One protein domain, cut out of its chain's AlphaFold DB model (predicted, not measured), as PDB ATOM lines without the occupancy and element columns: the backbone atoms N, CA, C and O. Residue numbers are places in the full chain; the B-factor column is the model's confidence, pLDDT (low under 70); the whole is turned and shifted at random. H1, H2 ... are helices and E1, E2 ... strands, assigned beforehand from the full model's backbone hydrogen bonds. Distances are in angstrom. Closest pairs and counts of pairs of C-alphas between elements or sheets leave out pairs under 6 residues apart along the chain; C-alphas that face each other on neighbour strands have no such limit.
ATOM      1  N   GLU A  17     167.369 340.742 283.825       82.38
ATOM      2  CA  GLU A  17     168.332 340.278 282.810       82.38
ATOM      3  C   GLU A  17     169.149 339.090 283.326       82.38
ATOM      4  O   GLU A  17     169.388 338.089 282.640       82.38
ATOM      5  N   GLU A  18     169.535 339.183 284.588       77.50
ATOM      6  CA  GLU A  18     170.271 338.140 285.251       77.50
ATOM      7  C   GLU A  18     169.391 336.912 285.566       77.50
ATOM      8  O   GLU A  18     169.849 335.783 285.368       77.50
ATOM      9  N   LEU A  19     168.119 337.093 285.960       83.06
ATOM     10  CA  LEU A  19     167.146 335.989 286.048       83.06
ATOM     11  C   LEU A  19     167.075 335.227 284.722       83.06
ATOM     12  O   LEU A  19     167.207 334.005 284.707       83.06
ATOM     13  N   TYR A  20     166.901 335.939 283.607       85.31
ATOM     14  CA  TYR A  20     166.785 335.327 282.282       85.31
ATOM     15  C   TYR A  20     168.051 334.570 281.874       85.31
ATOM     16  O   TYR A  20     167.961 333.536 281.217       85.31
ATOM     17  N   SER A  21     169.218 335.045 282.308       81.31
ATOM     18  CA  SER A  21     170.504 334.394 282.038       81.31
ATOM     19  C   SER A  21     170.751 333.146 282.896       81.31
ATOM     20  O   SER A  21     171.510 332.265 282.491       81.31
ATOM     21  N   ALA A  22     170.147 333.064 284.085       79.94
ATOM     22  CA  ALA A  22     170.357 331.970 285.037       79.94
ATOM     23  C   ALA A  22     169.209 330.953 285.102       79.94
ATOM     24  O   ALA A  22     169.376 329.886 285.704       79.94
ATOM     25  N   ALA A  23     168.052 331.268 284.522       87.56
ATOM     26  CA  ALA A  23     166.908 330.374 284.500       87.56
ATOM     27  C   ALA A  23     167.206 329.101 283.695       87.56
ATOM     28  O   ALA A  23     167.675 329.142 282.561       87.56
ATOM     29  N   LEU A  24     166.881 327.956 284.288       89.88
ATOM     30  CA  LEU A  24     166.933 326.648 283.640       89.88
ATOM     31  C   LEU A  24     165.785 326.472 282.644       89.88
ATOM     32  O   LEU A  24     165.948 325.795 281.633       89.88
ATOM     33  N   ALA A  25     164.625 327.064 282.937       92.88
ATOM     34  CA  ALA A  25     163.464 327.061 282.056       92.88
ATOM     35  C   ALA A  25     162.510 328.218 282.374       92.88
ATOM     36  O   ALA A  25     162.429 328.670 283.518       92.88
ATOM     37  N   ASN A  26     161.746 328.632 281.362       94.25
ATOM     38  CA  ASN A  26     160.536 329.439 281.497       94.25
ATOM     39  C   ASN A  26     159.325 328.503 281.369       94.25
ATOM     40  O   ASN A  26     159.154 327.869 280.328       94.25
ATOM     41  N   LEU A  27     158.517 328.402 282.421       94.56
ATOM     42  CA  LEU A  27     157.324 327.551 282.481       94.56
ATOM     43  C   LEU A  27     156.048 328.275 282.018       94.56
ATOM     44  O   LEU A  27     155.000 327.642 281.889       94.56
ATOM     45  N   GLY A  28     156.136 329.576 281.733       93.25
ATOM     46  CA  GLY A  28     155.034 330.405 281.250       93.25
ATOM     47  C   GLY A  28     154.307 331.189 282.349       93.25
ATOM     48  O   GLY A  28     154.776 331.227 283.488       93.25
ATOM     49  N   PRO A  29     153.183 331.848 282.013       91.81
ATOM     50  CA  PRO A  29     152.499 332.777 282.910       91.81
ATOM     51  C   PRO A  29     151.892 332.085 284.134       91.81
ATOM     52  O   PRO A  29     151.283 331.021 284.011       91.81
ATOM     53  N   MET A  30     152.018 332.707 285.308       89.75
ATOM     54  CA  MET A  30     151.624 332.116 286.597       89.75
ATOM     55  C   MET A  30     150.125 331.805 286.756       89.75
ATOM     56  O   MET A  30     149.764 331.029 287.633       89.75
ATOM     57  N   ASP A  31     149.247 332.370 285.927       89.75
ATOM     58  CA  ASP A  31     147.794 332.136 285.952       89.75
ATOM     59  C   ASP A  31     147.337 330.943 285.096       89.75
ATOM     60  O   ASP A  31     146.158 330.591 285.098       89.75
ATOM     61  N   THR A  32     148.253 330.305 284.365       91.50
ATOM     62  CA  THR A  32     147.909 329.215 283.439       91.50
ATOM     63  C   THR A  32     147.742 327.857 284.113       91.50
ATOM     64  O   THR A  32     147.085 326.981 283.552       91.50
ATOM     65  N   LYS A  33     148.356 327.659 285.285       91.25
ATOM     66  CA  LYS A  33     148.411 326.380 286.006       91.25
ATOM     67  C   LYS A  33     148.466 326.614 287.513       91.25
ATOM     68  O   LYS A  33     148.791 327.703 287.983       91.25
ATOM     69  N   SER A  34     148.175 325.572 288.279       90.31
ATOM     70  CA  SER A  34     148.362 325.581 289.730       90.31
ATOM     71  C   SER A  34     149.847 325.573 290.119       90.31
ATOM     72  O   SER A  34     150.716 325.159 289.347       90.31
ATOM     73  N   LEU A  35     150.146 325.983 291.356       89.50
ATOM     74  CA  LEU A  35     151.505 325.908 291.896       89.50
ATOM     75  C   LEU A  35     152.059 324.477 291.862       89.50
ATOM     76  O   LEU A  35     153.223 324.284 291.526       89.50
ATOM     77  N   GLU A  36     151.231 323.482 292.184       91.50
ATOM     78  CA  GLU A  36     151.628 322.069 292.192       91.50
ATOM     79  C   GLU A  36     152.069 321.603 290.796       91.50
ATOM     80  O   GLU A  36     153.083 320.918 290.647       91.50
ATOM     81  N   GLU A  37     151.360 322.031 289.749       93.50
ATOM     82  CA  GLU A  37     151.734 321.740 288.363       93.50
ATOM     83  C   GLU A  37     153.063 322.401 287.985       93.50
ATOM     84  O   GLU A  37     153.936 321.734 287.421       93.50
ATOM     85  N   PHE A  38     153.270 323.669 288.360       93.69
ATOM     86  CA  PHE A  38     154.558 324.338 288.158       93.69
ATOM     87  C   PHE A  38     155.694 323.655 288.919       93.69
ATOM     88  O   PHE A  38     156.772 323.467 288.360       93.69
ATOM     89  N   GLN A  39     155.474 323.238 290.167       92.69
ATOM     90  CA  GLN A  39     156.467 322.508 290.960       92.69
ATOM     91  C   GLN A  39     156.808 321.150 290.333       92.69
ATOM     92  O   GLN A  39     157.976 320.754 290.313       92.69
ATOM     93  N   LYS A  40     155.815 320.442 289.786       94.75
ATOM     94  CA  LYS A  40     156.022 319.168 289.089       94.75
ATOM     95  C   LYS A  40     156.859 319.348 287.823       94.75
ATOM     96  O   LYS A  40     157.830 318.615 287.631       94.75
ATOM     97  N   GLU A  41     156.528 320.331 286.988       95.44
ATOM     98  CA  GLU A  41     157.308 320.656 285.786       95.44
ATOM     99  C   GLU A  41     158.719 321.130 286.143       95.44
ATOM    100  O   GLU A  41     159.700 320.665 285.561       95.44
ATOM    101  N   ALA A  42     158.845 321.973 287.166       93.56
ATOM    102  CA  ALA A  42     160.131 322.438 287.660       93.56
ATOM    103  C   ALA A  42     161.005 321.300 288.186       93.56
ATOM    104  O   ALA A  42     162.200 321.279 287.909       93.56
ATOM    105  N   SER A  43     160.419 320.320 288.877       94.81
ATOM    106  CA  SER A  43     161.122 319.113 289.319       94.81
ATOM    107  C   SER A  43     161.648 318.300 288.132       94.81
ATOM    108  O   SER A  43     162.791 317.844 288.149       94.81
ATOM    109  N   MET A  44     160.871 318.168 287.051       95.94
ATOM    110  CA  MET A  44     161.340 317.504 285.828       95.94
ATOM    111  C   MET A  44     162.522 318.242 285.190       95.94
ATOM    112  O   MET A  44     163.530 317.609 284.876       95.94
ATOM    113  N   VAL A  45     162.427 319.570 285.057       95.50
ATOM    114  CA  VAL A  45     163.515 320.422 284.544       95.50
ATOM    115  C   VAL A  45     164.761 320.305 285.427       95.50
ATOM    116  O   VAL A  45     165.868 320.109 284.928       95.50
ATOM    117  N   ALA A  46     164.583 320.369 286.746       92.75
ATOM    118  CA  ALA A  46     165.659 320.271 287.724       92.75
ATOM    119  C   ALA A  46     166.398 318.928 287.634       92.75
ATOM    120  O   ALA A  46     167.628 318.896 287.580       92.75
ATOM    121  N   ASN A  47     165.647 317.828 287.537       94.31
ATOM    122  CA  ASN A  47     166.203 316.486 287.389       94.31
ATOM    123  C   ASN A  47     166.995 316.333 286.083       94.31
ATOM    124  O   ASN A  47     168.085 315.765 286.097       94.31
ATOM    125  N   GLN A  48     166.494 316.876 284.968       94.69
ATOM    126  CA  GLN A  48     167.208 316.868 283.683       94.69
ATOM    127  C   GLN A  48     168.504 317.688 283.730       94.69
ATOM    128  O   GLN A  48     169.502 317.299 283.129       94.69
ATOM    129  N   ALA A  49     168.502 318.793 284.475       90.44
ATOM    130  CA  ALA A  49     169.672 319.639 284.687       90.44
ATOM    131  C   ALA A  49     170.635 319.109 285.770       90.44
ATOM    132  O   ALA A  49     171.686 319.710 286.000       90.44
ATOM    133  N   GLY A  50     170.299 318.006 286.452       91.31
ATOM    134  CA  GLY A  50     171.119 317.426 287.516       91.31
ATOM    135  C   GLY A  50     171.214 318.290 288.779       91.31
ATOM    136  O   GLY A  50     172.193 318.184 289.519       91.31
ATOM    137  N   ILE A  51     170.227 319.155 289.032       86.12
ATOM    138  CA  ILE A  51     170.181 320.004 290.227       86.12
ATOM    139  C   ILE A  51     169.230 319.422 291.278       86.12
ATOM    140  O   ILE A  51     168.115 319.004 290.985       86.12
ATOM    141  N   SER A  52     169.663 319.416 292.539       83.00
ATOM    142  CA  SER A  52     168.887 318.856 293.658       83.00
ATOM    143  C   SER A  52     168.024 319.883 294.391       83.00
ATOM    144  O   SER A  52     167.155 319.517 295.178       83.00
ATOM    145  N   ARG A  53     168.273 321.176 294.164       86.00
ATOM    146  CA  ARG A  53     167.558 322.285 294.799       86.00
ATOM    147  C   ARG A  53     167.147 323.274 293.727       86.00
ATOM    148  O   ARG A  53     167.975 324.062 293.284       86.00
ATOM    149  N   PHE A  54     165.887 323.237 293.320       87.88
ATOM    150  CA  PHE A  54     165.314 324.252 292.443       87.88
ATOM    151  C   PHE A  54     164.476 325.244 293.247       87.88
ATOM    152  O   PHE A  54     164.050 324.956 294.368       87.88
ATOM    153  N   ARG A  55     164.247 326.420 292.670       87.62
ATOM    154  CA  ARG A  55     163.244 327.383 293.130       87.62
ATOM    155  C   ARG A  55     162.438 327.888 291.942       87.62
ATOM    156  O   ARG A  55     162.898 327.806 290.804       87.62
ATOM    157  N   LEU A  56     161.253 328.410 292.235       89.06
ATOM    158  CA  LEU A  56     160.438 329.149 291.282       89.06
ATOM    159  C   LEU A  56     160.670 330.648 291.481       89.06
ATOM    160  O   LEU A  56     160.668 331.129 292.617       89.06
ATOM    161  N   ALA A  57     160.873 331.367 290.385       88.25
ATOM    162  CA  ALA A  57     161.021 332.817 290.371       88.25
ATOM    163  C   ALA A  57     160.026 333.449 289.391       88.25
ATOM    164  O   ALA A  57     159.728 332.863 288.355       88.25
ATOM    165  N   LEU A  58     159.530 334.640 289.714       87.44
ATOM    166  CA  LEU A  58     158.653 335.451 288.873       87.44
ATOM    167  C   LEU A  58     159.416 336.649 288.329       87.44
ATOM    168  O   LEU A  58     160.183 337.260 289.072       87.44
ATOM    169  N   ASP A  59     159.157 337.025 287.080       88.38
ATOM    170  CA  ASP A  59     159.610 338.299 286.525       88.38
ATOM    171  C   ASP A  59     158.556 339.396 286.723       88.38
ATOM    172  O   ASP A  59     157.623 339.577 285.938       88.38
ATOM    173  N   LEU A  60     158.680 340.155 287.809       85.25
ATOM    174  CA  LEU A  60     157.719 341.207 288.106       85.25
ATOM    175  C   LEU A  60     158.078 342.476 287.342       85.25
ATOM    176  O   LEU A  60     159.192 342.974 287.463       85.25
ATOM    177  N   SER A  61     157.112 343.008 286.595       86.75
ATOM    178  CA  SER A  61     157.172 344.332 285.971       86.75
ATOM    179  C   SER A  61     155.966 345.127 286.455       86.75
ATOM    180  O   SER A  61     154.829 344.788 286.127       86.75
ATOM    181  N   PHE A  62     156.184 346.117 287.314       84.81
ATOM    182  CA  PHE A  62     155.142 346.876 288.003       84.81
ATOM    183  C   PHE A  62     154.646 348.061 287.166       84.81
ATOM    184  O   PHE A  62     155.414 348.704 286.456       84.81
ATOM    185  N   LYS A  63     153.347 348.374 287.264       85.25
ATOM    186  CA  LYS A  63     152.750 349.570 286.634       85.25
ATOM    187  C   LYS A  63     153.284 350.865 287.240       85.25
ATOM    188  O   LYS A  63     153.378 351.874 286.551       85.25
ATOM    189  N   GLU A  64     153.602 350.819 288.528       82.38
ATOM    190  CA  GLU A  64     154.150 351.930 289.295       82.38
ATOM    191  C   GLU A  64     155.423 351.459 290.005       82.38
ATOM    192  O   GLU A  64     155.450 350.319 290.485       82.38
ATOM    193  N   PRO A  65     156.473 352.297 290.069       76.00
ATOM    194  CA  PRO A  65     157.675 351.974 290.823       76.00
ATOM    195  C   PRO A  65     157.343 351.774 292.305       76.00
ATOM    196  O   PRO A  65     156.484 352.457 292.865       76.00
ATOM    197  N   ASP A  66     158.033 350.834 292.944       71.00
ATOM    198  CA  ASP A  66     157.901 350.614 294.381       71.00
ATOM    199  C   ASP A  66     158.555 351.742 295.211       71.00
ATOM    200  O   ASP A  66     159.038 352.749 294.688       71.00
ATOM    201  N   SER A  67     158.600 351.577 296.538       70.38
ATOM    202  CA  SER A  67     159.236 352.544 297.449       70.38
ATOM    203  C   SER A  67     160.728 352.780 297.181       70.38
ATOM    204  O   SER A  67     161.287 353.744 297.696       70.38
ATOM    205  N   LEU A  68     161.377 351.901 296.414       69.75
ATOM    206  CA  LEU A  68     162.789 351.979 296.049       69.75
ATOM    207  C   LEU A  68     162.992 352.535 294.632       69.75
ATOM    208  O   LEU A  68     164.132 352.667 294.189       69.75
ATOM    209  N   GLY A  69     161.914 352.894 293.927       76.38
ATOM    210  CA  GLY A  69     161.983 353.368 292.548       76.38
ATOM    211  C   GLY A  69     162.151 352.239 291.527       76.38
ATOM    212  O   GLY A  69     162.447 352.520 290.366       76.38
ATOM    213  N   ILE A  70     161.993 350.979 291.939       75.69
ATOM    214  CA  ILE A  70     162.217 349.811 291.091       75.69
ATOM    215  C   ILE A  70     160.903 349.444 290.407       75.69
ATOM    216  O   ILE A  70     159.874 349.231 291.050       75.69
ATOM    217  N   THR A  71     160.936 349.367 289.079       79.56
ATOM    218  CA  THR A  71     159.787 348.951 288.265       79.56
ATOM    219  C   THR A  71     159.854 347.483 287.874       79.56
ATOM    220  O   THR A  71     158.841 346.930 287.459       79.56
ATOM    221  N   GLU A  72     161.019 346.842 287.991       82.19
ATOM    222  CA  GLU A  72     161.239 345.474 287.533       82.19
ATOM    223  C   GLU A  72     162.176 344.705 288.459       82.19
ATOM    224  O   GLU A  72     163.283 345.167 288.735       82.19
ATOM    225  N   GLN A  73     161.759 343.522 288.917       81.56
ATOM    226  CA  GLN A  73     162.616 342.663 289.735       81.56
ATOM    227  C   GLN A  73     162.180 341.194 289.729       81.56
ATOM    228  O   GLN A  73     160.990 340.891 289.591       81.56
ATOM    229  N   PRO A  74     163.128 340.263 289.911       82.69
ATOM    230  CA  PRO A  74     162.808 338.866 290.128       82.69
ATOM    231  C   PRO A  74     162.304 338.637 291.563       82.69
ATOM    232  O   PRO A  74     162.889 339.154 292.512       82.69
ATOM    233  N   GLN A  75     161.266 337.817 291.746       80.06
ATOM    234  CA  GLN A  75     160.770 337.435 293.079       80.06
ATOM    235  C   GLN A  75     160.640 335.916 293.219       80.06
ATOM    236  O   GLN A  75     160.061 335.260 292.359       80.06
ATOM    237  N   THR A  76     161.152 335.341 294.313       77.00
ATOM    238  CA  THR A  76     160.917 333.928 294.636       77.00
ATOM    239  C   THR A  76     159.475 333.728 295.044       77.00
ATOM    240  O   THR A  76     158.928 334.512 295.813       77.00
ATOM    241  N   VAL A  77     158.900 332.621 294.598       74.50
ATOM    242  CA  VAL A  77     157.578 332.198 295.043       74.50
ATOM    243  C   VAL A  77     157.719 331.235 296.204       74.50
ATOM    244  O   VAL A  77     158.450 330.247 296.103       74.50
ATOM    245  N   THR A  78     156.966 331.487 297.269       69.44
ATOM    246  CA  THR A  78     156.699 330.488 298.303       69.44
ATOM    247  C   THR A  78     155.265 329.969 298.204       69.44
ATOM    248  O   THR A  78     154.359 330.664 297.739       69.44
ATOM    249  N   ASP A  79     155.048 328.743 298.680       63.75
ATOM    250  CA  ASP A  79     153.737 328.082 298.655       63.75
ATOM    251  C   ASP A  79     152.665 328.860 299.431       63.75
ATOM    252  O   ASP A  79     151.492 328.853 299.064       63.75
ATOM    253  N   PHE A  80     153.076 329.578 300.478       60.47
ATOM    254  CA  PHE A  80     152.192 330.413 301.292       60.47
ATOM    255  C   PHE A  80     151.699 331.663 300.544       60.47
ATOM    256  O   PHE A  80     150.610 332.172 300.811       60.47
ATOM    257  N   GLU A  81     152.495 332.147 299.595       66.44
ATOM    258  CA  GLU A  81     152.286 333.427 298.928       66.44
ATOM    259  C   GLU A  81     151.566 333.292 297.588       66.44
ATOM    260  O   GLU A  81     150.887 334.223 297.181       66.44
ATOM    261  N   TRP A  82     151.631 332.136 296.922       77.00
ATOM    262  CA  TRP A  82     151.153 331.968 295.543       77.00
ATOM    263  C   TRP A  82     149.739 332.506 295.273       77.00
ATOM    264  O   TRP A  82     149.541 333.302 294.356       77.00
ATOM    265  N   ASN A  83     148.757 332.126 296.096       70.94
ATOM    266  CA  ASN A  83     147.369 332.555 295.898       70.94
ATOM    267  C   ASN A  83     147.157 334.045 296.213       70.94
ATOM    268  O   ASN A  83     146.349 334.697 295.556       70.94
ATOM    269  N   GLN A  84     147.890 334.595 297.186       68.56
ATOM    270  CA  GLN A  84     147.845 336.028 297.512       68.56
ATOM    271  C   GLN A  84     148.543 336.850 296.422       68.56
ATOM    272  O   GLN A  84     148.088 337.935 296.050       68.56
ATOM    273  N   HIS A  85     149.616 336.292 295.862       70.06
ATOM    274  CA  HIS A  85     150.383 336.877 294.781       70.06
ATOM    275  C   HIS A  85     149.585 336.927 293.492       70.06
ATOM    276  O   HIS A  85     149.585 337.989 292.900       70.06
ATOM    277  N   ILE A  86     148.855 335.888 293.067       73.62
ATOM    278  CA  ILE A  86     148.090 335.934 291.798       73.62
ATOM    279  C   ILE A  86     147.181 337.169 291.717       73.62
ATOM    280  O   ILE A  86     147.237 337.923 290.740       73.62
ATOM    281  N   GLU A  87     146.373 337.415 292.749       74.31
ATOM    282  CA  GLU A  87     145.427 338.533 292.738       74.31
ATOM    283  C   GLU A  87     146.140 339.893 292.849       74.31
ATOM    284  O   GLU A  87     145.803 340.843 292.133       74.31
ATOM    285  N   ALA A  88     147.147 339.997 293.721       73.62
ATOM    286  CA  ALA A  88     147.882 341.239 293.947       73.62
ATOM    287  C   ALA A  88     148.791 341.613 292.765       73.62
ATOM    288  O   ALA A  88     148.840 342.775 292.354       73.62
ATOM    289  N   VAL A  89     149.484 340.628 292.198       76.50
ATOM    290  CA  VAL A  89     150.371 340.758 291.042       76.50
ATOM    291  C   VAL A  89     149.561 341.191 289.834       76.50
ATOM    292  O   VAL A  89     149.848 342.254 289.300       76.50
ATOM    293  N   GLY A  90     148.484 340.486 289.470       74.81
ATOM    294  CA  GLY A  90     147.686 340.840 288.288       74.81
ATOM    295  C   GLY A  90     147.157 342.283 288.302       74.81
ATOM    296  O   GLY A  90     147.015 342.920 287.255       74.81
ATOM    297  N   ARG A  91     146.911 342.854 289.489       80.06
ATOM    298  CA  ARG A  91     146.524 344.268 289.629       80.06
ATOM    299  C   ARG A  91     147.706 345.225 289.472       80.06
ATOM    300  O   ARG A  91     147.546 346.270 288.836       80.06
ATOM    301  N   ARG A  92     148.863 344.885 290.045       78.75
ATOM    302  CA  ARG A  92     150.026 345.774 290.200       78.75
ATOM    303  C   ARG A  92     151.052 345.667 289.076       78.75
ATOM    304  O   ARG A  92     151.837 346.597 288.911       78.75
ATOM    305  N   THR A  93     151.052 344.588 288.302       83.31
ATOM    306  CA  THR A  93     152.003 344.371 287.211       83.31
ATOM    307  C   THR A  93     151.443 344.765 285.851       83.31
ATOM    308  O   THR A  93     150.233 344.798 285.628       83.31
ATOM    309  N   THR A  94     152.337 345.114 284.931       85.94
ATOM    310  CA  THR A  94     152.032 345.458 283.535       85.94
ATOM    311  C   THR A  94     151.547 344.245 282.743       85.94
ATOM    312  O   THR A  94     150.765 344.388 281.805       85.94
ATOM    313  N   ARG A  95     151.984 343.049 283.151       87.56
ATOM    314  CA  ARG A  95     151.629 341.747 282.583       87.56
ATOM    315  C   ARG A  95     151.576 340.683 283.671       87.56
ATOM    316  O   ARG A  95     152.158 340.869 284.739       87.56
ATOM    317  N   MET A  96     150.938 339.554 283.377       90.06
ATOM    318  CA  MET A  96     151.071 338.378 284.230       90.06
ATOM    319  C   MET A  96     152.529 337.880 284.185       90.06
ATOM    320  O   MET A  96     153.042 337.671 283.082       90.06
ATOM    321  N   PRO A  97     153.217 337.733 285.329       89.44
ATOM    322  CA  PRO A  97     154.587 337.243 285.366       89.44
ATOM    323  C   PRO A  97     154.691 335.803 284.894       89.44
ATOM    324  O   PRO A  97     153.820 334.972 285.158       89.44
ATOM    325  N   ASN A  98     155.807 335.511 284.247       91.62
ATOM    326  CA  ASN A  98     156.214 334.162 283.929       91.62
ATOM    327  C   ASN A  98     156.906 333.512 285.126       91.62
ATOM    328  O   ASN A  98     157.612 334.158 285.900       91.62
ATOM    329  N   VAL A  99     156.728 332.202 285.233       91.44
ATOM    330  CA  VAL A  99     157.351 331.351 286.236       91.44
ATOM    331  C   VAL A  99     158.621 330.757 285.649       91.44
ATOM    332  O   VAL A  99     158.590 330.066 284.634       91.44
ATOM    333  N   PHE A 100     159.746 330.981 286.312       91.75
ATOM    334  CA  PHE A 100     161.050 330.471 285.916       91.75
ATOM    335  C   PHE A 100     161.566 329.449 286.920       91.75
ATOM    336  O   PHE A 100     161.393 329.605 288.128       91.75
ATOM    337  N   VAL A 101     162.258 328.428 286.415       91.38
ATOM    338  CA  VAL A 101     162.990 327.457 287.236       91.38
ATOM    339  C   VAL A 101     164.422 327.931 287.376       91.38
ATOM    340  O   VAL A 101     165.101 328.152 286.377       91.38
ATOM    341  N   VAL A 102     164.908 328.046 288.604       88.19
ATOM    342  CA  VAL A 102     166.280 328.480 288.896       88.19
ATOM    343  C   VAL A 102     166.968 327.490 289.832       88.19
ATOM    344  O   VAL A 102     166.321 326.834 290.651       88.19
ATOM    345  N   ASP A 103     168.294 327.383 289.730       85.00
ATOM    346  CA  ASP A 103     169.105 326.599 290.667       85.00
ATOM    347  C   ASP A 103     169.149 327.309 292.024       85.00
ATOM    348  O   ASP A 103     169.859 328.296 292.208       85.00
ATOM    349  N   GLY A 104     168.408 326.787 292.998       75.44
ATOM    350  CA  GLY A 104     168.289 327.348 294.341       75.44
ATOM    351  C   GLY A 104     169.578 327.295 295.165       75.44
ATOM    352  O   GLY A 104     169.631 327.903 296.231       75.44
TER     353      GLY A 104
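This is residues 17 to 104 of the 111 residues of an uncharacterized protein of Candidatus Blackburnbacteria bacterium RIFCSPLOWO2_01_FULL_41_27 (UniProt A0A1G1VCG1). A twisted sheet of four strands, in the order E1, E4, E2, E3, has the long helix H2 slanting over one face and the short H1 on the other, while H3 only grazes it. The printed part has 88 residues, with three named helices and four named strands in the order H1, E1, H2, E2, E3, H3, E4; the sheet is antiparallel and the class mixed. The whole is compact, radius of gyration of the C-alphas 12.9 A, and only just elongated, spanning 38 by 25 by 19 A.

Start at the inner strands, E4, residues 98 to 103, and E2, residues 54 to 61: N 57 and O 100 are 2.9 A apart, within hydrogen-bond range. Beside E4 find edge strand E1, residues 25 to 29, with N 27 and O 99 at 2.8 A. Beside E2 find edge strand E3, residues 72 to 76, its hairpin partner, with N 58 and O 75 at 2.8 A. H2, residues 35 to 48, is over E4 at a height over the sheet of 8.2 A, slantwise at 41 degrees on the local plane; their closest C-alphas, of Ala 42 and Val 101, are 5.8 A apart. In three layers, helices on both faces, H1, residues 17 to 22, is opposite, over E2 at a height of 8.1 A. H3, residues 82 to 92, only grazes the sheet. E1, H2, E2 and E3, H3, E4 are split strand-helix-strand units, another strand between their two, with right-handed crossovers. Each O i to N i+4 pair is within range in H1 and H2, 5 of 7 in H3.

Find C-alpha 17 at (168.332, 340.278, 282.810), where H1 begins. H2 runs 19.9 A from C-alpha 35 at (151.505, 325.908, 291.896), and E2 runs 22.6 A. E4 ends at C-alpha 103, (169.105, 326.599, 290.667).

The farthest C-alphas, of Gln 48 and Ser 67, are 39.1 A apart. The printed part has no cut and no long link. Look for pLDDT under 70 at residues 68, 78 to 81 and 84.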